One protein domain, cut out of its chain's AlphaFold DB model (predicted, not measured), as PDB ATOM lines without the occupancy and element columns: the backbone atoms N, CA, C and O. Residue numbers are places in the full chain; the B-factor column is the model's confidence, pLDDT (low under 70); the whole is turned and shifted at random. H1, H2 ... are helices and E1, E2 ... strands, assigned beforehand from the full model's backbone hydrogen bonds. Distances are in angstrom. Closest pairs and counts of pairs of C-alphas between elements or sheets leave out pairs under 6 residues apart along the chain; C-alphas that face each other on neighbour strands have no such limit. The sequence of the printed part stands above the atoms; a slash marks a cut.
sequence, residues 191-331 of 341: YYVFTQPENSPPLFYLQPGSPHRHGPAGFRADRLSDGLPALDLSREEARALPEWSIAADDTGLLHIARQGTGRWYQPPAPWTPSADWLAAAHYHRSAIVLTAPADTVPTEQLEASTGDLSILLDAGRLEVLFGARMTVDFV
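This is residues 191 to 331 of the 341 residues of an uncharacterized protein of Streptomyces sp. NA02950 (UniProt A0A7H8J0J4). One strongly curled sheet of seven strands, like part of a barrel left open between its edge strands E1 and E5, forms the body, with H2 at one end of the curl and H1 at the opposite end, beside E6 and E7. The short helices H3 and H4 lie outside the curl, H3 beside the edge strand E1, and residues 266 to 274 run past the open side from E5 to H2. The printed part has 141 residues, with four named helices and seven named strands in the order E1 E2 H1 E3 E4 E5 H2 E6 H3 H4 E7. The sheet is mixed, in the order E1 E2 E6 E7 E3 E4 E5, and the class is mixed, helices and strands. The whole is compact, with a radius of gyration of the C-alphas of 14.1 A and spans of 37 by 36 by 30 A.

E1, residues 191 to 194, and E2, residues 203 to 207, form an antiparallel hairpin, with N 192 and O 205 2.8 A apart, within hydrogen-bond range. E6, residues 286 to 291, is parallel to E2 at 22 degrees, with N 204 and O 288 at 2.8 A. E7, residues 322 to 330, is antiparallel to E6, with N 291 and O 322 at 2.8 A, and bends by 55 degrees at residue 325. E3, residues 240 to 249, is parallel to E7, with N 246 and O 327 at 2.9 A, and bends by 91 degrees at residue 243. E4, residues 252 to 258, and E5, residues 262 to 265, complete a meander with E3, each strand the antiparallel neighbour of the one before; N 245 and O 257 are 2.9 A apart, and N 256 and O 265 2.8 A. The sheet is strongly twisted. H1, residues 215 to 225, is on the sheet; its closest C-alpha to E7 is that of Arg 223, 6.7 A from that of Phe 322. H2, residues 275 to 284, is on the sheet at a height over the sheet of 7.6 A, over none of the strands, but only just: 2 of its 10 C-alphas fall on E7 and 2 on E4. The closest C-alphas of H2 and E6 are those of Ala 281 and Ala 287, 6.0 A apart. H3, residues 299 to 304, only grazes the sheet; its closest C-alpha to E1 is that of Leu 302, 7.1 A from that of Tyr 192. H4, residues 310 to 316, is not on the sheet, but only just, with 4 pairs of C-alphas within 10 A. H3 and H4 are close but not clearly touching, with the C-alphas of Gln 301 and Ile 311 closest at 7.9 A; they run opposite ways at a steep tilt of 35.1 degrees, only just past shallow. H1 and H2 are apart. In H1, H2, H3 and H4 every O i to N i+4 pair is within hydrogen-bond range.

E1, four residues, begins at C-alpha 191 (42.143, -31.451, -5.673), and E2 has five. H1 runs 15.6 A from first to last C-alpha, beginning at C-alpha 215 (41.859, -12.473, 0.398). E3 spans 21.1 A and E4 18.4 A, followed by the four residues of E5. H2 spans 14.2 A and E6 16.5 A. H3 has six residues and H4 seven. E7 spans 24.0 A and ends at C-alpha 330 (38.658, -37.526, -24.448).

The two C-alphas farthest apart are those of Glu 198 and His 214, at 39.1 A. The printed part has no cut. The link from H1 to E3, residues 226 to 239, is long. The mean pLDDT of the printed part is 82.1; it is under 70 at residues 197 to 199, 235 to 236, 269 to 271, 299 to 308 and 316 to 318 of this model.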
ATOM      1  N   TYR A 191      43.273 -31.126  -4.811       75.31
ATOM      2  CA  TYR A 191      42.143 -31.451  -5.673       75.31
ATOM      3  C   TYR A 191      41.433 -32.704  -5.170       75.31
ATOM      4  O   TYR A 191      42.045 -33.601  -4.590       75.31
ATOM      5  N   TYR A 192      40.133 -32.778  -5.429       79.31
ATOM      6  CA  TYR A 192      39.270 -33.861  -4.976       79.31
ATOM      7  C   TYR A 192      38.246 -34.195  -6.050       79.31
ATOM      8  O   TYR A 192      37.735 -33.315  -6.742       79.31
ATOM      9  N   VAL A 193      37.934 -35.477  -6.186       79.50
ATOM     10  CA  VAL A 193      36.946 -35.969  -7.146       79.50
ATOM     11  C   VAL A 193      35.795 -36.634  -6.418       79.50
ATOM     12  O   VAL A 193      36.004 -37.377  -5.462       79.50
ATOM     13  N   PHE A 194      34.580 -36.380  -6.891       80.88
ATOM     14  CA  PHE A 194      33.367 -36.937  -6.310       80.88
ATOM     15  C   PHE A 194      32.480 -37.501  -7.412       80.88
ATOM     16  O   PHE A 194      32.267 -36.872  -8.448       80.88
ATOM     17  N   THR A 195      31.931 -38.682  -7.169       75.19
ATOM     18  CA  THR A 195      30.845 -39.244  -7.968       75.19
ATOM     19  C   THR A 195      29.524 -38.846  -7.329       75.19
ATOM     20  O   THR A 195      29.312 -39.078  -6.139       75.19
ATOM     21  N   GLN A 196      28.650 -38.212  -8.105       71.06
ATOM     22  CA  GLN A 196      27.297 -37.874  -7.672       71.06
ATOM     23  C   GLN A 196      26.357 -39.094  -7.847       71.06
ATOM     24  O   GLN A 196      26.754 -40.064  -8.495       71.06
ATOM     25  N   PRO A 197      25.135 -39.090  -7.271       66.94
ATOM     26  CA  PRO A 197      24.145 -40.154  -7.478       66.94
ATOM     27  C   PRO A 197      23.847 -40.433  -8.963       66.94
ATOM     28  O   PRO A 197      24.135 -39.605  -9.829       66.94
ATOM     29  N   GLU A 198      23.242 -41.592  -9.249       62.19
ATOM     30  CA  GLU A 198      22.965 -42.063 -10.615       62.19
ATOM     31  C   GLU A 198      22.307 -40.975 -11.496       62.19
ATOM     32  O   GLU A 198      21.230 -40.468 -11.174       62.19
ATOM     33  N   ASN A 199      22.947 -40.680 -12.639       67.75
ATOM     34  CA  ASN A 199      22.594 -39.698 -13.686       67.75
ATOM     35  C   ASN A 199      23.105 -38.253 -13.538       67.75
ATOM     36  O   ASN A 199      22.750 -37.418 -14.375       67.75
ATOM     37  N   SER A 200      23.967 -37.949 -12.569       80.88
ATOM     38  CA  SER A 200      24.620 -36.635 -12.493       80.88
ATOM     39  C   SER A 200      26.065 -36.661 -13.012       80.88
ATOM     40  O   SER A 200      26.800 -37.607 -12.714       80.88
ATOM     41  N   PRO A 201      26.526 -35.610 -13.726       87.88
ATOM     42  CA  PRO A 201      27.935 -35.476 -14.084       87.88
ATOM     43  C   PRO A 201      28.837 -35.552 -12.842       87.88
ATOM     44  O   PRO A 201      28.474 -35.023 -11.783       87.88
ATOM     45  N   PRO A 202      30.019 -36.180 -12.942       90.44
ATOM     46  CA  PRO A 202      30.943 -36.252 -11.823       90.44
ATOM     47  C   PRO A 202      31.517 -34.869 -11.495       90.44
ATOM     48  O   PRO A 202      31.528 -33.967 -12.334       90.44
ATOM     49  N   LEU A 203      32.011 -34.698 -10.271       90.50
ATOM     50  CA  LEU A 203      32.496 -33.421  -9.755       90.50
ATOM     51  C   LEU A 203      34.013 -33.453  -9.565       90.50
ATOM     52  O   LEU A 203      34.571 -34.426  -9.056       90.50
ATOM     53  N   PHE A 204      34.672 -32.377  -9.972       89.38
ATOM     54  CA  PHE A 204      36.079 -32.091  -9.731       89.38
ATOM     55  C   PHE A 204      36.178 -30.806  -8.904       89.38
ATOM     56  O   PHE A 204      35.727 -29.749  -9.337       89.38
ATOM     57  N   TYR A 205      36.734 -30.895  -7.700       88.69
ATOM     58  CA  TYR A 205      36.916 -29.775  -6.784       88.69
ATOM     59  C   TYR A 205      38.397 -29.417  -6.682       88.69
ATOM     60  O   TYR A 205      39.218 -30.287  -6.401       88.69
ATOM     61  N   LEU A 206      38.723 -28.141  -6.875       86.94
ATOM     62  CA  LEU A 206      40.070 -27.591  -6.760       86.94
ATOM     63  C   LEU A 206      40.127 -26.523  -5.667       86.94
ATOM     64  O   LEU A 206      39.462 -25.485  -5.759       86.94
ATOM     65  N   GLN A 207      40.981 -26.730  -4.674       83.25
ATOM     66  CA  GLN A 207      41.225 -25.782  -3.598       83.25
ATOM     67  C   GLN A 207      42.697 -25.353  -3.601       83.25
ATOM     68  O   GLN A 207      43.586 -26.185  -3.411       83.25
ATOM     69  N   PRO A 208      42.992 -24.053  -3.774       79.19
ATOM     70  CA  PRO A 208      44.359 -23.564  -3.700       79.19
ATOM     71  C   PRO A 208      44.987 -23.853  -2.333       79.19
ATOM     72  O   PRO A 208      44.339 -23.705  -1.296       79.19
ATOM     73  N   GLY A 209      46.277 -24.194  -2.325       73.19
ATOM     74  CA  GLY A 209      47.016 -24.516  -1.098       73.19
ATOM     75  C   GLY A 209      47.348 -23.317  -0.213       73.19
ATOM     76  O   GLY A 209      47.660 -23.471   0.971       73.19
ATOM     77  N   SER A 210      47.307 -22.115  -0.791       78.25
ATOM     78  CA  SER A 210      47.654 -20.863  -0.124       78.25
ATOM     79  C   SER A 210      46.531 -19.832  -0.227       78.25
ATOM     80  O   SER A 210      45.911 -19.694  -1.285       78.25
ATOM     81  N   PRO A 211      46.286 -19.044   0.840       81.38
ATOM     82  CA  PRO A 211      45.328 -17.950   0.799       81.38
ATOM     83  C   PRO A 211      45.637 -16.956  -0.315       81.38
ATOM     84  O   PRO A 211      46.770 -16.491  -0.465       81.38
ATOM     85  N   HIS A 212      44.594 -16.565  -1.040       84.50
ATOM     86  CA  HIS A 212      44.712 -15.602  -2.120       84.50
ATOM     87  C   HIS A 212      45.321 -14.277  -1.630       84.50
ATOM     88  O   HIS A 212      44.972 -13.772  -0.557       84.50
ATOM     89  N   ARG A 213      46.218 -13.675  -2.425       82.50
ATOM     90  CA  ARG A 213      46.989 -12.475  -2.030       82.50
ATOM     91  C   ARG A 213      46.110 -11.270  -1.656       82.50
ATOM     92  O   ARG A 213      46.515 -10.417  -0.872       82.50
ATOM     93  N   HIS A 214      44.899 -11.226  -2.209       85.94
ATOM     94  CA  HIS A 214      43.880 -10.200  -1.968       85.94
ATOM     95  C   HIS A 214      42.714 -10.703  -1.097       85.94
ATOM     96  O   HIS A 214      41.654 -10.082  -1.068       85.94
ATOM     97  N   GLY A 215      42.895 -11.831  -0.406       83.81
ATOM     98  CA  GLY A 215      41.859 -12.473   0.398       83.81
ATOM     99  C   GLY A 215      40.710 -13.066  -0.432       83.81
ATOM    100  O   GLY A 215      40.807 -13.125  -1.665       83.81
ATOM    101  N   PRO A 216      39.622 -13.496   0.239       84.50
ATOM    102  CA  PRO A 216      38.453 -14.105  -0.401       84.50
ATOM    103  C   PRO A 216      37.800 -13.215  -1.465       84.50
ATOM    104  O   PRO A 216      37.493 -13.706  -2.547       84.50
ATOM    105  N   ALA A 217      37.676 -11.905  -1.217       86.31
ATOM    106  CA  ALA A 217      37.140 -10.959  -2.198       86.31
ATOM    107  C   ALA A 217      37.956 -10.930  -3.496       86.31
ATOM    108  O   ALA A 217      37.395 -10.889  -4.588       86.31
ATOM    109  N   GLY A 218      39.288 -10.981  -3.389       89.38
ATOM    110  CA  GLY A 218      40.159 -11.059  -4.561       89.38
ATOM    111  C   GLY A 218      40.006 -12.363  -5.329       89.38
ATOM    112  O   GLY A 218      39.952 -12.335  -6.549       89.38
ATOM    113  N   PHE A 219      39.891 -13.487  -4.614       88.44
ATOM    114  CA  PHE A 219      39.647 -14.781  -5.246       88.44
ATOM    115  C   PHE A 219      38.323 -14.757  -6.016       88.44
ATOM    116  O   PHE A 219      38.285 -15.102  -7.191       88.44
ATOM    117  N   ARG A 220      37.252 -14.272  -5.377       89.44
ATOM    118  CA  ARG A 220      35.935 -14.096  -6.001       89.44
ATOM    119  C   ARG A 220      36.003 -13.222  -7.252       89.44
ATOM    120  O   ARG A 220      35.481 -13.613  -8.290       89.44
ATOM    121  N   ALA A 221      36.650 -12.063  -7.167       90.56
ATOM    122  CA  ALA A 221      36.806 -11.165  -8.305       90.56
ATOM    123  C   ALA A 221      37.541 -11.827  -9.480       90.56
ATOM    124  O   ALA A 221      37.137 -11.645 -10.627       90.56
ATOM    125  N   ASP A 222      38.582 -12.614  -9.202       88.94
ATOM    126  CA  ASP A 222      39.315 -13.353 -10.231       88.94
ATOM    127  C   ASP A 222      38.429 -14.430 -10.869       88.94
ATOM    128  O   ASP A 222      38.279 -14.431 -12.083       88.94
ATOM    129  N   ARG A 223      37.729 -15.258 -10.080       90.88
ATOM    130  CA  ARG A 223      36.809 -16.282 -10.619       90.88
ATOM    131  C   ARG A 223      35.684 -15.692 -11.472       90.88
ATOM    132  O   ARG A 223      35.408 -16.206 -12.550       90.88
ATOM    133  N   LEU A 224      35.094 -14.575 -11.047       89.88
ATOM    134  CA  LEU A 224      34.080 -13.867 -11.834       89.88
ATOM    135  C   LEU A 224      34.655 -13.258 -13.123       89.88
ATOM    136  O   LEU A 224      33.966 -13.199 -14.140       89.88
ATOM    137  N   SER A 225      35.916 -12.817 -13.101       87.81
ATOM    138  CA  SER A 225      36.628 -12.347 -14.302       87.81
ATOM    139  C   SER A 225      36.974 -13.499 -15.249       87.81
ATOM    140  O   SER A 225      36.940 -13.342 -16.467       87.81
ATOM    141  N   ASP A 226      37.231 -14.680 -14.690       85.50
ATOM    142  CA  ASP A 226      37.420 -15.921 -15.434       85.50
ATOM    143  C   ASP A 226      36.098 -16.431 -16.055       85.50
ATOM    144  O   ASP A 226      36.107 -17.367 -16.849       85.50
ATOM    145  N   GLY A 227      34.954 -15.810 -15.750       85.38
ATOM    146  CA  GLY A 227      33.645 -16.244 -16.241       85.38
ATOM    147  C   GLY A 227      33.061 -17.426 -15.464       85.38
ATOM    148  O   GLY A 227      32.108 -18.048 -15.919       85.38
ATOM    149  N   LEU A 228      33.624 -17.759 -14.298       89.25
ATOM    150  CA  LEU A 228      33.092 -18.803 -13.427       89.25
ATOM    151  C   LEU A 228      32.043 -18.192 -12.478       89.25
ATOM    152  O   LEU A 228      32.407 -17.355 -11.643       89.25
ATOM    153  N   PRO A 229      30.756 -18.588 -12.569       89.12
ATOM    154  CA  PRO A 229      29.725 -18.120 -11.647       89.12
ATOM    155  C   PRO A 229      29.929 -18.681 -10.245       89.12
ATOM    156  O   PRO A 229      30.584 -19.710 -10.057       89.12
ATOM    157  N   ALA A 230      29.305 -18.026  -9.266       88.50
ATOM    158  CA  ALA A 230      29.063 -18.656  -7.976       88.50
ATOM    159  C   ALA A 230      28.083 -19.825  -8.166       88.50
ATOM    160  O   ALA A 230      27.130 -19.709  -8.931       88.50
ATOM    161  N   LEU A 231      28.309 -20.946  -7.479       87.75
ATOM    162  CA  LEU A 231      27.472 -22.134  -7.617       87.75
ATOM    163  C   LEU A 231      27.000 -22.662  -6.261       87.75
ATOM    164  O   LEU A 231      27.807 -23.032  -5.406       87.75
ATOM    165  N   ASP A 232      25.680 -22.790  -6.108       84.75
ATOM    166  CA  ASP A 232      25.045 -23.536  -5.021       84.75
ATOM    167  C   ASP A 232      24.506 -24.874  -5.551       84.75
ATOM    168  O   ASP A 232      23.413 -24.957  -6.117       84.75
ATOM    169  N   LEU A 233      25.272 -25.944  -5.308       81.00
ATOM    170  CA  LEU A 233      24.925 -27.322  -5.679       81.00
ATOM    171  C   LEU A 233      23.566 -27.797  -5.128       81.00
ATOM    172  O   LEU A 233      23.051 -28.814  -5.587       81.00
ATOM    173  N   SER A 234      22.994 -27.116  -4.127       78.00
ATOM    174  CA  SER A 234      21.703 -27.482  -3.532       78.00
ATOM    175  C   SER A 234      20.490 -26.833  -4.200       78.00
ATOM    176  O   SER A 234      19.359 -27.218  -3.897       78.00
ATOM    177  N   ARG A 235      20.695 -25.836  -5.071       69.94
ATOM    178  CA  ARG A 235      19.612 -24.995  -5.608       69.94
ATOM    179  C   ARG A 235      19.564 -24.936  -7.122       69.94
ATOM    180  O   ARG A 235      18.490 -24.691  -7.664       69.94
ATOM    181  N   GLU A 236      20.692 -25.142  -7.789       69.00
ATOM    182  CA  GLU A 236      20.812 -24.855  -9.214       69.00
ATOM    183  C   GLU A 236      21.506 -25.989  -9.965       69.00
ATOM    184  O   GLU A 236      22.472 -26.588  -9.489       69.00
ATOM    185  N   GLU A 237      21.014 -26.277 -11.173       81.94
ATOM    186  CA  GLU A 237      21.777 -27.079 -12.123       81.94
ATOM    187  C   GLU A 237      22.995 -26.262 -12.565       81.94
ATOM    188  O   GLU A 237      22.865 -25.108 -12.977       81.94
ATOM    189  N   ALA A 238      24.184 -26.862 -12.491       86.00
ATOM    190  CA  ALA A 238      25.411 -26.191 -12.893       86.00
ATOM    191  C   ALA A 238      25.324 -25.733 -14.358       86.00
ATOM    192  O   ALA A 238      25.210 -26.554 -15.276       86.00
ATOM    193  N   ARG A 239      25.410 -24.412 -14.575       88.81
ATOM    194  CA  ARG A 239      25.418 -23.804 -15.912       88.81
ATOM    195  C   ARG A 239      26.536 -24.427 -16.747       88.81
ATOM    196  O   ARG A 239      27.660 -24.576 -16.273       88.81
ATOM    197  N   ALA A 240      26.225 -24.777 -17.993       90.75
ATOM    198  CA  ALA A 240      27.238 -25.188 -18.954       90.75
ATOM    199  C   ALA A 240      27.953 -23.958 -19.522       90.75
ATOM    200  O   ALA A 240      27.283 -23.036 -19.988       90.75
ATOM    201  N   LEU A 241      29.287 -23.965 -19.508       88.69
ATOM    202  CA  LEU A 241      30.108 -22.910 -20.105       88.69
ATOM    203  C   LEU A 241      30.858 -23.468 -21.327       88.69
ATOM    204  O   LEU A 241      31.834 -24.195 -21.143       88.69
ATOM    205  N   PRO A 242      30.399 -23.210 -22.566       87.75
ATOM    206  CA  PRO A 242      30.964 -23.816 -23.778       87.75
ATOM    207  C   PRO A 242      32.403 -23.380 -24.084       87.75
ATOM    208  O   PRO A 242      33.128 -24.080 -24.789       87.75
ATOM    209  N   GLU A 243      32.824 -22.229 -23.569       87.00
ATOM    210  CA  GLU A 243      34.189 -21.725 -23.663       87.00
ATOM    211  C   GLU A 243      35.150 -22.436 -22.701       87.00
ATOM    212  O   GLU A 243      36.362 -22.287 -22.839       87.00
ATOM    213  N   TRP A 244      34.636 -23.223 -21.755       92.50
ATOM    214  CA  TRP A 244      35.415 -24.030 -20.821       92.50
ATOM    215  C   TRP A 244      35.369 -25.513 -21.194       92.50
ATOM    216  O   TRP A 244      34.334 -26.060 -21.574       92.50
ATOM    217  N   SER A 245      36.505 -26.190 -21.053       93.25
ATOM    218  CA  SER A 245      36.655 -27.600 -21.419       93.25
ATOM    219  C   SER A 245      37.625 -28.326 -20.496       93.25
ATOM    220  O   SER A 245      38.528 -27.731 -19.900       93.25
ATOM    221  N   ILE A 246      37.431 -29.634 -20.400       93.12
ATOM    222  CA  ILE A 246      38.317 -30.557 -19.704       93.12
ATOM    223  C   ILE A 246      38.898 -31.497 -20.748       93.12
ATOM    224  O   ILE A 246      38.156 -32.245 -21.375       93.12
ATOM    225  N   ALA A 247      40.217 -31.506 -20.898       91.44
ATOM    226  CA  ALA A 247      40.894 -32.549 -21.651       91.44
ATOM    227  C   ALA A 247      41.192 -33.722 -20.716       91.44
ATOM    228  O   ALA A 247      41.788 -33.529 -19.653       91.44
ATOM    229  N   ALA A 248      40.814 -34.930 -21.117       89.88
ATOM    230  CA  ALA A 248      41.086 -36.168 -20.392       89.88
ATOM    231  C   ALA A 248      41.548 -37.270 -21.352       89.88
ATOM    232  O   ALA A 248      41.321 -37.182 -22.555       89.88
ATOM    233  N   ASP A 249      42.187 -38.307 -20.832       88.25
ATOM    234  CA  ASP A 249      42.434 -39.567 -21.531       88.25
ATOM    235  C   ASP A 249      41.950 -40.751 -20.674       88.25
ATOM    236  O   ASP A 249      41.310 -40.564 -19.636       88.25
ATOM    237  N   ASP A 250      42.256 -41.975 -21.106       81.44
ATOM    238  CA  ASP A 250      41.877 -43.199 -20.388       81.44
ATOM    239  C   ASP A 250      42.549 -43.321 -19.001       81.44
ATOM    240  O   ASP A 250      42.170 -44.173 -18.195       81.44
ATOM    241  N   THR A 251      43.561 -42.496 -18.712       79.00
ATOM    242  CA  THR A 251      44.334 -42.505 -17.463       79.00
ATOM    243  C   THR A 251      43.958 -41.379 -16.506       79.00
ATOM    244  O   THR A 251      44.223 -41.495 -15.307       79.00
ATOM    245  N   GLY A 252      43.322 -40.307 -16.978       81.75
ATOM    246  CA  GLY A 252      42.903 -39.213 -16.113       81.75
ATOM    247  C   GLY A 252      42.595 -37.908 -16.828       81.75
ATOM    248  O   GLY A 252      42.614 -37.811 -18.051       81.75
ATOM    249  N   LEU A 253      42.310 -36.869 -16.040       84.75
ATOM    250  CA  LEU A 253      42.218 -35.511 -16.572       84.75
ATOM    251  C   LEU A 253      43.634 -34.978 -16.832       84.75
ATOM    252  O   LEU A 253      44.528 -35.076 -15.996       84.75
ATOM    253  N   LEU A 254      43.821 -34.418 -18.023       87.00
ATOM    254  CA  LEU A 254      45.081 -33.878 -18.521       87.00
ATOM    255  C   LEU A 254      45.215 -32.397 -18.188       87.00
ATOM    256  O   LEU A 254      46.277 -31.956 -17.763       87.00
ATOM    257  N   HIS A 255      44.156 -31.621 -18.422       88.31
ATOM    258  CA  HIS A 255      44.073 -30.212 -18.045       88.31
ATOM    259  C   HIS A 255      42.635 -29.694 -18.151       88.31
ATOM    260  O   HIS A 255      41.797 -30.264 -18.845       88.31
ATOM    261  N   ILE A 256      42.382 -28.568 -17.495       90.44
ATOM    262  CA  ILE A 256      41.192 -27.739 -17.667       90.44
ATOM    263  C   ILE A 256      41.633 -26.494 -18.427       90.44
ATOM    264  O   ILE A 256      42.638 -25.871 -18.073       90.44
ATOM    265  N   ALA A 257      40.912 -26.141 -19.483       88.88
ATOM    266  CA  ALA A 257      41.222 -24.999 -20.326       88.88
ATOM    267  C   ALA A 257      39.991 -24.144 -20.585       88.88
ATOM    268  O   ALA A 257      38.854 -24.620 -20.586       88.88
ATOM    269  N   ARG A 258      40.265 -22.879 -20.884       85.94
ATOM    270  CA  ARG A 258      39.290 -21.939 -21.409       85.94
ATOM    271  C   ARG A 258      39.755 -21.441 -22.776       85.94
ATOM    272  O   ARG A 258      40.931 -21.131 -22.974       85.94
ATOM    273  N   GLN A 259      38.832 -21.387 -23.727       81.94
ATOM    274  CA  GLN A 259      39.069 -20.836 -25.058       81.94
ATOM    275  C   GLN A 259      39.556 -19.384 -24.943       81.94
ATOM    276  O   GLN A 259      39.053 -18.611 -24.131       81.94
ATOM    277  N   GLY A 260      40.571 -19.025 -25.728       72.81
ATOM    278  CA  GLY A 260      41.202 -17.700 -25.687       72.81
ATOM    279  C   GLY A 260      42.344 -17.561 -24.670       72.81
ATOM    280  O   GLY A 260      43.308 -16.876 -24.977       72.81
ATOM    281  N   THR A 261      42.309 -18.252 -23.522       70.12
ATOM    282  CA  THR A 261      43.387 -18.192 -22.496       70.12
ATOM    283  C   THR A 261      44.246 -19.437 -22.387       70.12
ATOM    284  O   THR A 261      45.280 -19.435 -21.728       70.12
ATOM    285  N   GLY A 262      43.810 -20.542 -22.984       80.50
ATOM    286  CA  GLY A 262      44.520 -21.807 -22.876       80.50
ATOM    287  C   GLY A 262      44.309 -22.480 -21.519       80.50
ATOM    288  O   GLY A 262      43.194 -22.515 -20.993       80.50
ATOM    289  N   ARG A 263      45.368 -23.106 -20.990       85.88
ATOM    290  CA  ARG A 263      45.283 -23.981 -19.812       85.88
ATOM    291  C   ARG A 263      45.108 -23.164 -18.539       85.88
ATOM    292  O   ARG A 263      45.964 -22.359 -18.196       85.88
ATOM    293  N   TRP A 264      44.025 -23.442 -17.825       86.25
ATOM    294  CA  TRP A 264      43.733 -22.863 -16.519       86.25
ATOM    295  C   TRP A 264      44.308 -23.708 -15.382       86.25
ATOM    296  O   TRP A 264      44.888 -23.172 -14.445       86.25
ATOM    297  N   TYR A 265      44.184 -25.034 -15.480       85.50
ATOM    298  CA  TYR A 265      44.692 -25.958 -14.470       85.50
ATOM    299  C   TYR A 265      45.245 -27.222 -15.116       85.50
ATOM    300  O   TYR A 265      44.663 -27.752 -16.063       85.50
ATOM    301  N   GLN A 266      46.352 -27.728 -14.579       84.69
ATOM    302  CA  GLN A 266      46.938 -29.006 -14.960       84.69
ATOM    303  C   GLN A 266      47.296 -29.782 -13.684       84.69
ATOM    304  O   GLN A 266      48.105 -29.294 -12.896       84.69
ATOM    305  N   PRO A 267      46.719 -30.977 -13.463       77.44
ATOM    306  CA  PRO A 267      47.013 -31.768 -12.278       77.44
ATOM    307  C   PRO A 267      48.472 -32.252 -12.286       77.44
ATOM    308  O   PRO A 267      49.043 -32.500 -13.355       77.44
ATOM    309  N   PRO A 268      49.090 -32.425 -11.105       72.94
ATOM    310  CA  PRO A 268      50.428 -32.990 -11.007       72.94
ATOM    311  C   PRO A 268      50.436 -34.440 -11.509       72.94
ATOM    312  O   PRO A 268      49.609 -35.253 -11.101       72.94
ATOM    313  N   ALA A 269      51.394 -34.778 -12.375       67.50
ATOM    314  CA  ALA A 269      51.586 -36.139 -12.866       67.50
ATOM    315  C   ALA A 269      52.542 -36.938 -11.951       67.50
ATOM    316  O   ALA A 269      53.561 -36.390 -11.520       67.50
ATOM    317  N   PRO A 270      52.282 -38.235 -11.696       60.12
ATOM    318  CA  PRO A 270      51.118 -39.002 -12.140       60.12
ATOM    319  C   PRO A 270      49.878 -38.729 -11.274       60.12
ATOM    320  O   PRO A 270      49.960 -38.741 -10.045       60.12
ATOM    321  N   TRP A 271      48.719 -38.563 -11.915       69.50
ATOM    322  CA  TRP A 271      47.418 -38.589 -11.252       69.50
ATOM    323  C   TRP A 271      46.416 -39.392 -12.076       69.50
ATOM    324  O   TRP A 271      46.324 -39.234 -13.290       69.50
ATOM    325  N   THR A 272      45.656 -40.231 -11.380       70.19
ATOM    326  CA  THR A 272      44.579 -41.044 -11.937       70.19
ATOM    327  C   THR A 272      43.358 -40.848 -11.033       70.19
ATOM    328  O   THR A 272      43.423 -41.221  -9.856       70.19
ATOM    329  N   PRO A 273      42.269 -40.216 -11.512       75.19
ATOM    330  CA  PRO A 273      41.004 -40.159 -10.780       75.19
ATOM    331  C   PRO A 273      40.447 -41.569 -10.531       75.19
ATOM    332  O   PRO A 273      40.902 -42.548 -11.123       75.19
ATOM    333  N   SER A 274      39.451 -41.701  -9.648       79.62
ATOM    334  CA  SER A 274      38.813 -43.004  -9.428       79.62
ATOM    335  C   SER A 274      38.185 -43.533 -10.725       79.62
ATOM    336  O   SER A 274      37.696 -42.763 -11.556       79.62
ATOM    337  N   ALA A 275      38.168 -44.860 -10.889       83.25
ATOM    338  CA  ALA A 275      37.563 -45.501 -12.058       83.25
ATOM    339  C   ALA A 275      36.084 -45.109 -12.229       83.25
ATOM    340  O   ALA A 275      35.630 -44.897 -13.351       83.25
ATOM    341  N   ASP A 276      35.364 -44.929 -11.119       84.25
ATOM    342  CA  ASP A 276      33.962 -44.504 -11.125       84.25
ATOM    343  C   ASP A 276      33.795 -43.067 -11.638       84.25
ATOM    344  O   ASP A 276      32.859 -42.777 -12.383       84.25
ATOM    345  N   TRP A 277      34.727 -42.165 -11.302       86.75
ATOM    346  CA  TRP A 277      34.722 -40.802 -11.833       86.75
ATOM    347  C   TRP A 277      34.967 -40.802 -13.343       86.75
ATOM    348  O   TRP A 277      34.232 -40.143 -14.077       86.75
ATOM    349  N   LEU A 278      35.952 -41.577 -13.820       86.88
ATOM    350  CA  LEU A 278      36.237 -41.708 -15.254       86.88
ATOM    351  C   LEU A 278      35.047 -42.297 -16.008       86.88
ATOM    352  O   LEU A 278      34.645 -41.753 -17.035       86.88
ATOM    353  N   ALA A 279      34.441 -43.363 -15.483       87.69
ATOM    354  CA  ALA A 279      33.259 -43.978 -16.074       87.69
ATOM    355  C   ALA A 279      32.091 -42.983 -16.171       87.69
ATOM    356  O   ALA A 279      31.469 -42.866 -17.229       87.69
ATOM    357  N   ALA A 280      31.835 -42.212 -15.110       88.81
ATOM    358  CA  ALA A 280      30.811 -41.172 -15.107       88.81
ATOM    359  C   ALA A 280      31.131 -40.043 -16.104       88.81
ATOM    360  O   ALA A 280      30.246 -39.614 -16.846       88.81
ATOM    361  N   ALA A 281      32.389 -39.598 -16.187       89.75
ATOM    362  CA  ALA A 281      32.822 -38.561 -17.125       89.75
ATOM    363  C   ALA A 281      32.683 -39.030 -18.584       89.75
ATOM    364  O   ALA A 281      32.223 -38.272 -19.440       89.75
ATOM    365  N   HIS A 282      33.008 -40.294 -18.869       90.12
ATOM    366  CA  HIS A 282      32.793 -40.913 -20.178       90.12
ATOM    367  C   HIS A 282      31.309 -41.007 -20.535       90.12
ATOM    368  O   HIS A 282      30.935 -40.681 -21.663       90.12
ATOM    369  N   TYR A 283      30.472 -41.442 -19.589       90.81
ATOM    370  CA  TYR A 283      29.033 -41.592 -19.793       90.81
ATOM    371  C   TYR A 283      28.353 -40.242 -20.052       90.81
ATOM    372  O   TYR A 283      27.610 -40.099 -21.022       90.81
ATOM    373  N   HIS A 284      28.653 -39.230 -19.233       91.19
ATOM    374  CA  HIS A 284      28.032 -37.906 -19.320       91.19
ATOM    375  C   HIS A 284      28.694 -36.957 -20.326       91.19
ATOM    376  O   HIS A 284      28.124 -35.904 -20.617       91.19
ATOM    377  N   ARG A 285      29.903 -37.276 -20.814       93.38
ATOM    378  CA  ARG A 285      30.743 -36.386 -21.645       93.38
ATOM    379  C   ARG A 285      30.918 -34.981 -21.053       93.38
ATOM    380  O   ARG A 285      31.126 -34.004 -21.767       93.38
ATOM    381  N   SER A 286      30.806 -34.878 -19.735       93.81
ATOM    382  CA  SER A 286      30.857 -33.628 -18.987       93.81
ATOM    383  C   SER A 286      31.211 -33.900 -17.530       93.81
ATOM    384  O   SER A 286      31.045 -35.021 -17.047       93.81
ATOM    385  N   ALA A 287      31.687 -32.873 -16.834       92.81
ATOM    386  CA  ALA A 287      31.902 -32.880 -15.392       92.81
ATOM    387  C   ALA A 287      31.600 -31.492 -14.810       92.81
ATOM    388  O   ALA A 287      31.650 -30.486 -15.519       92.81
ATOM    389  N   ILE A 288      31.282 -31.428 -13.520       93.06
ATOM    390  CA  ILE A 288      31.150 -30.173 -12.777       93.06
ATOM    391  C   ILE A 288      32.514 -29.834 -12.184       93.06
ATOM    392  O   ILE A 288      33.048 -30.602 -11.389       93.06
ATOM    393  N   VAL A 289      33.072 -28.683 -12.541       93.06
ATOM    394  CA  VAL A 289      34.323 -28.177 -11.961       93.06
ATOM    395  C   VAL A 289      33.989 -27.103 -10.950       93.06
ATOM    396  O   VAL A 289      33.284 -26.154 -11.285       93.06
ATOM    397  N   LEU A 290      34.519 -27.242  -9.737       92.19
ATOM    398  CA  LEU A 290      34.357 -26.303  -8.635       92.19
ATOM    399  C   LEU A 290      35.701 -25.849  -8.100       92.19
ATOM    400  O   LEU A 290      36.649 -26.625  -8.011       92.19
ATOM    401  N   THR A 291      35.748 -24.610  -7.640       91.62
ATOM    402  CA  THR A 291      36.873 -24.075  -6.893       91.62
ATOM    403  C   THR A 291      36.409 -23.119  -5.805       91.62
ATOM    404  O   THR A 291      35.334 -22.527  -5.890       91.62
ATOM    405  N   ALA A 292      37.208 -22.987  -4.754       90.38
ATOM    406  CA  ALA A 292      36.934 -22.107  -3.627       90.38
ATOM    407  C   ALA A 292      38.237 -21.490  -3.108       90.38
ATOM    408  O   ALA A 292      39.313 -22.014  -3.410       90.38
ATOM    409  N   PRO A 293      38.183 -20.420  -2.298       86.12
ATOM    410  CA  PRO A 293      39.365 -19.926  -1.603       86.12
ATOM    411  C   PRO A 293      40.066 -21.030  -0.795       86.12
ATOM    412  O   PRO A 293      39.432 -21.983  -0.330       86.12
ATOM    413  N   ALA A 294      41.370 -20.872  -0.563       81.12
ATOM    414  CA  ALA A 294      42.107 -21.757   0.336       81.12
ATOM    415  C   ALA A 294      41.444 -21.839   1.720       81.12
ATOM    416  O   ALA A 294      40.810 -20.885   2.176       81.12
ATOM    417  N   ASP A 295      41.611 -22.985   2.376       76.69
ATOM    418  CA  ASP A 295      41.006 -23.308   3.675       76.69
ATOM    419  C   ASP A 295      39.463 -23.171   3.760       76.69
ATOM    420  O   ASP A 295      38.917 -23.178   4.863       76.69
ATOM    421  N   THR A 296      38.736 -23.068   2.633       79.31
ATOM    422  CA  THR A 296      37.257 -23.025   2.641       79.31
ATOM    423  C   THR A 296      36.666 -24.327   3.165       79.31
ATOM    424  O   THR A 296      35.723 -24.305   3.955       79.31
ATOM    425  N   VAL A 297      37.237 -25.453   2.741       76.19
ATOM    426  CA  VAL A 297      36.855 -26.779   3.207       76.19
ATOM    427  C   VAL A 297      38.086 -27.457   3.825       76.19
ATOM    428  O   VAL A 297      39.159 -27.423   3.219       76.19
ATOM    429  N   PRO A 298      38.000 -28.032   5.040       73.94
ATOM    430  CA  PRO A 298      39.129 -28.748   5.629       73.94
ATOM    431  C   PRO A 298      39.498 -30.002   4.816       73.94
ATOM    432  O   PRO A 298      38.669 -30.896   4.665       73.94
ATOM    433  N   THR A 299      40.758 -30.104   4.371       69.75
ATOM    434  CA  THR A 299      41.338 -31.257   3.642       69.75
ATOM    435  C   THR A 299      40.979 -32.603   4.284       69.75
ATOM    436  O   THR A 299      40.505 -33.509   3.610       69.75
ATOM    437  N   GLU A 300      41.104 -32.711   5.613       69.38
ATOM    438  CA  GLU A 300      40.800 -33.939   6.372       69.38
ATOM    439  C   GLU A 300      39.352 -34.416   6.178       69.38
ATOM    440  O   GLU A 300      39.076 -35.614   6.212       69.38
ATOM    441  N   GLN A 301      38.418 -33.483   5.970       68.75
ATOM    442  CA  GLN A 301      37.016 -33.808   5.737       68.75
ATOM    443  C   GLN A 301      36.782 -34.233   4.288       68.75
ATOM    444  O   GLN A 301      36.012 -35.160   4.073       68.75
ATOM    445  N   LEU A 302      37.472 -33.634   3.311       69.75
ATOM    446  CA  LEU A 302      37.400 -34.026   1.896       69.75
ATOM    447  C   LEU A 302      38.006 -35.419   1.649       69.75
ATOM    448  O   LEU A 302      37.455 -36.204   0.885       69.75
ATOM    449  N   GLU A 303      39.102 -35.759   2.333       66.44
ATOM    450  CA  GLU A 303      39.745 -37.079   2.239       66.44
ATOM    451  C   GLU A 303      38.904 -38.195   2.882       66.44
ATOM    452  O   GLU A 303      38.864 -39.318   2.379       66.44
ATOM    453  N   ALA A 304      38.222 -37.898   3.993       59.00
ATOM    454  CA  ALA A 304      37.395 -38.867   4.714       59.00
ATOM    455  C   ALA A 304      36.023 -39.113   4.062       59.00
ATOM    456  O   ALA A 304      35.350 -40.089   4.394       59.00
ATOM    457  N   SER A 305      35.599 -38.228   3.158       55.78
ATOM    458  CA  SER A 305      34.251 -38.179   2.590       55.78
ATOM    459  C   SER A 305      34.198 -38.628   1.133       55.78
ATOM    460  O   SER A 305      33.411 -38.080   0.375       55.78
ATOM    461  N   THR A 306      34.988 -39.622   0.703       54.88
ATOM    462  CA  THR A 306      34.907 -40.159  -0.673       54.88
ATOM    463  C   THR A 306      33.461 -40.538  -1.036       54.88
ATOM    464  O   THR A 306      32.998 -41.623  -0.694       54.88
ATOM    465  N   GLY A 307      32.744 -39.614  -1.692       56.88
ATOM    466  CA  GLY A 307      31.328 -39.717  -2.059       56.88
ATOM    467  C   GLY A 307      30.313 -38.872  -1.259       56.88
ATOM    468  O   GLY A 307      29.174 -38.777  -1.707       56.88
ATOM    469  N   ASP A 308      30.662 -38.233  -0.134       68.38
ATOM    470  CA  ASP A 308      29.739 -37.362   0.618       68.38
ATOM    471  C   ASP A 308      29.922 -35.878   0.250       68.38
ATOM    472  O   ASP A 308      30.903 -35.223   0.596       68.38
ATOM    473  N   LEU A 309      28.930 -35.344  -0.468       75.00
ATOM    474  CA  LEU A 309      28.882 -33.960  -0.944       75.00
ATOM    475  C   LEU A 309      28.385 -32.968   0.116       75.00
ATOM    476  O   LEU A 309      28.369 -31.769  -0.164       75.00
ATOM    477  N   SER A 310      27.956 -33.425   1.300       75.38
ATOM    478  CA  SER A 310      27.348 -32.584   2.347       75.38
ATOM    479  C   SER A 310      28.187 -31.346   2.672       75.38
ATOM    480  O   SER A 310      27.660 -30.238   2.774       75.38
ATOM    481  N   ILE A 311      29.506 -31.511   2.711       74.69
ATOM    482  CA  ILE A 311      30.449 -30.438   3.004       74.69
ATOM    483  C   ILE A 311      30.551 -29.387   1.892       74.69
ATOM    484  O   ILE A 311      30.642 -28.190   2.168       74.69
ATOM    485  N   LEU A 312      30.479 -29.818   0.630       78.75
ATOM    486  CA  LEU A 312      30.437 -28.912  -0.517       78.75
ATOM    487  C   LEU A 312      29.071 -28.224  -0.606       78.75
ATOM    488  O   LEU A 312      29.002 -27.047  -0.937       78.75
ATOM    489  N   LEU A 313      27.986 -28.916  -0.254       80.19
ATOM    490  CA  LEU A 313      26.648 -28.326  -0.194       80.19
ATOM    491  C   LEU A 313      26.576 -27.216   0.863       80.19
ATOM    492  O   LEU A 313      26.037 -26.142   0.595       80.19
ATOM    493  N   ASP A 314      27.160 -27.433   2.041       75.88
ATOM    494  CA  ASP A 314      27.214 -26.413   3.089       75.88
ATOM    495  C   ASP A 314      28.117 -25.231   2.711       75.88
ATOM    496  O   ASP A 314      27.761 -24.085   2.992       75.88
ATOM    497  N   ALA A 315      29.231 -25.470   2.011       71.00
ATOM    498  CA  ALA A 315      30.061 -24.400   1.457       71.00
ATOM    499  C   ALA A 315      29.341 -23.616   0.340       71.00
ATOM    500  O   ALA A 315      29.421 -22.390   0.301       71.00
ATOM    501  N   GLY A 316      28.586 -24.285  -0.537       66.69
ATOM    502  CA  GLY A 316      27.825 -23.651  -1.623       66.69
ATOM    503  C   GLY A 316      26.802 -22.634  -1.117       66.69
ATOM    504  O   GLY A 316      26.728 -21.520  -1.629       66.69
ATOM    505  N   ARG A 317      26.121 -22.945  -0.005       63.69
ATOM    506  CA  ARG A 317      25.176 -22.033   0.677       63.69
ATOM    507  C   ARG A 317      25.802 -20.718   1.140       63.69
ATOM    508  O   ARG A 317      25.084 -19.790   1.512       63.69
ATOM    509  N   LEU A 318      27.129 -20.652   1.188       69.81
ATOM    510  CA  LEU A 318      27.879 -19.479   1.600       69.81
ATOM    511  C   LEU A 318      28.346 -18.612   0.423       69.81
ATOM    512  O   LEU A 318      28.992 -17.603   0.713       69.81
ATOM    513  N   GLU A 319      28.023 -18.979  -0.826       72.81
ATOM    514  CA  GLU A 319      28.433 -18.308  -2.078       72.81
ATOM    515  C   GLU A 319      29.962 -18.213  -2.252       72.81
ATOM    516  O   GLU A 319      30.500 -17.245  -2.787       72.81
ATOM    517  N   VAL A 320      30.683 -19.222  -1.758       81.44
ATOM    518  CA  VAL A 320      32.158 -19.290  -1.828       81.44
ATOM    519  C   VAL A 320      32.670 -20.327  -2.826       81.44
ATOM    520  O   VAL A 320      33.879 -20.414  -3.040       81.44
ATOM    521  N   LEU A 321      31.765 -21.106  -3.425       89.12
ATOM    522  CA  LEU A 321      32.077 -22.047  -4.493       89.12
ATOM    523  C   LEU A 321      31.840 -21.379  -5.842       89.12
ATOM    524  O   LEU A 321      30.783 -20.795  -6.064       89.12
ATOM    525  N   PHE A 322      32.815 -21.500  -6.735       91.75
ATOM    526  CA  PHE A 322      32.752 -20.992  -8.099       91.75
ATOM    527  C   PHE A 322      32.973 -22.131  -9.070       91.75
ATOM    528  O   PHE A 322      33.872 -22.947  -8.864       91.75
ATOM    529  N   GLY A 323      32.175 -22.197 -10.125       92.94
ATOM    530  CA  GLY A 323      32.279 -23.317 -11.036       92.94
ATOM    531  C   GLY A 323      31.123 -23.470 -11.997       92.94
ATOM    532  O   GLY A 323      30.182 -22.684 -12.009       92.94
ATOM    533  N   ALA A 324      31.223 -24.502 -12.823       93.25
ATOM    534  CA  ALA A 324      30.306 -24.745 -13.922       93.25
ATOM    535  C   ALA A 324      30.362 -26.204 -14.376       93.25
ATOM    536  O   ALA A 324      31.301 -26.941 -14.060       93.25
ATOM    537  N   ARG A 325      29.371 -26.606 -15.173       94.31
ATOM    538  CA  ARG A 325      29.451 -27.831 -15.968       94.31
ATOM    539  C   ARG A 325      30.315 -27.565 -17.200       94.31
ATOM    540  O   ARG A 325      30.062 -26.624 -17.950       94.31
ATOM    541  N   MET A 326      31.305 -28.416 -17.428       95.06
ATOM    542  CA  MET A 326      32.235 -28.331 -18.553       95.06
ATOM    543  C   MET A 326      32.163 -29.604 -19.391       95.06
ATOM    544  O   MET A 326      31.913 -30.691 -18.860       95.06
ATOM    545  N   THR A 327      32.386 -29.475 -20.697       94.94
ATOM    546  CA  THR A 327      32.512 -30.625 -21.602       94.94
ATOM    547  C   THR A 327      33.825 -31.359 -21.333       94.94
ATOM    548  O   THR A 327      34.843 -30.720 -21.058       94.94
ATOM    549  N   VAL A 328      33.799 -32.692 -21.406       94.12
ATOM    550  CA  VAL A 328      34.999 -33.532 -21.283       94.12
ATOM    551  C   VAL A 328      35.380 -34.084 -22.654       94.12
ATOM    552  O   VAL A 328      34.688 -34.945 -23.205       94.12
ATOM    553  N   ASP A 329      36.512 -33.614 -23.164       92.62
ATOM    554  CA  ASP A 329      37.111 -34.039 -24.419       92.62
ATOM    555  C   ASP A 329      38.127 -35.151 -24.156       92.62
ATOM    556  O   ASP A 329      39.198 -34.930 -23.582       92.62
ATOM    557  N   PHE A 330      37.782 -36.366 -24.583       89.31
ATOM    558  CA  PHE A 330      38.658 -37.526 -24.448       89.31
ATOM    559  C   PHE A 330      39.640 -37.582 -25.614       89.31
ATOM    560  O   PHE A 330      39.267 -37.893 -26.749       89.31
ATOM    561  N   VAL A 331      40.894 -37.262 -25.321       86.56
ATOM    562  CA  VAL A 331      41.997 -37.299 -26.272       86.56
ATOM    563  C   VAL A 331      42.503 -38.740 -26.352       86.56
ATOM    564  O   VAL A 331      42.763 -39.347 -25.312       86.56
TER     565      VAL A 331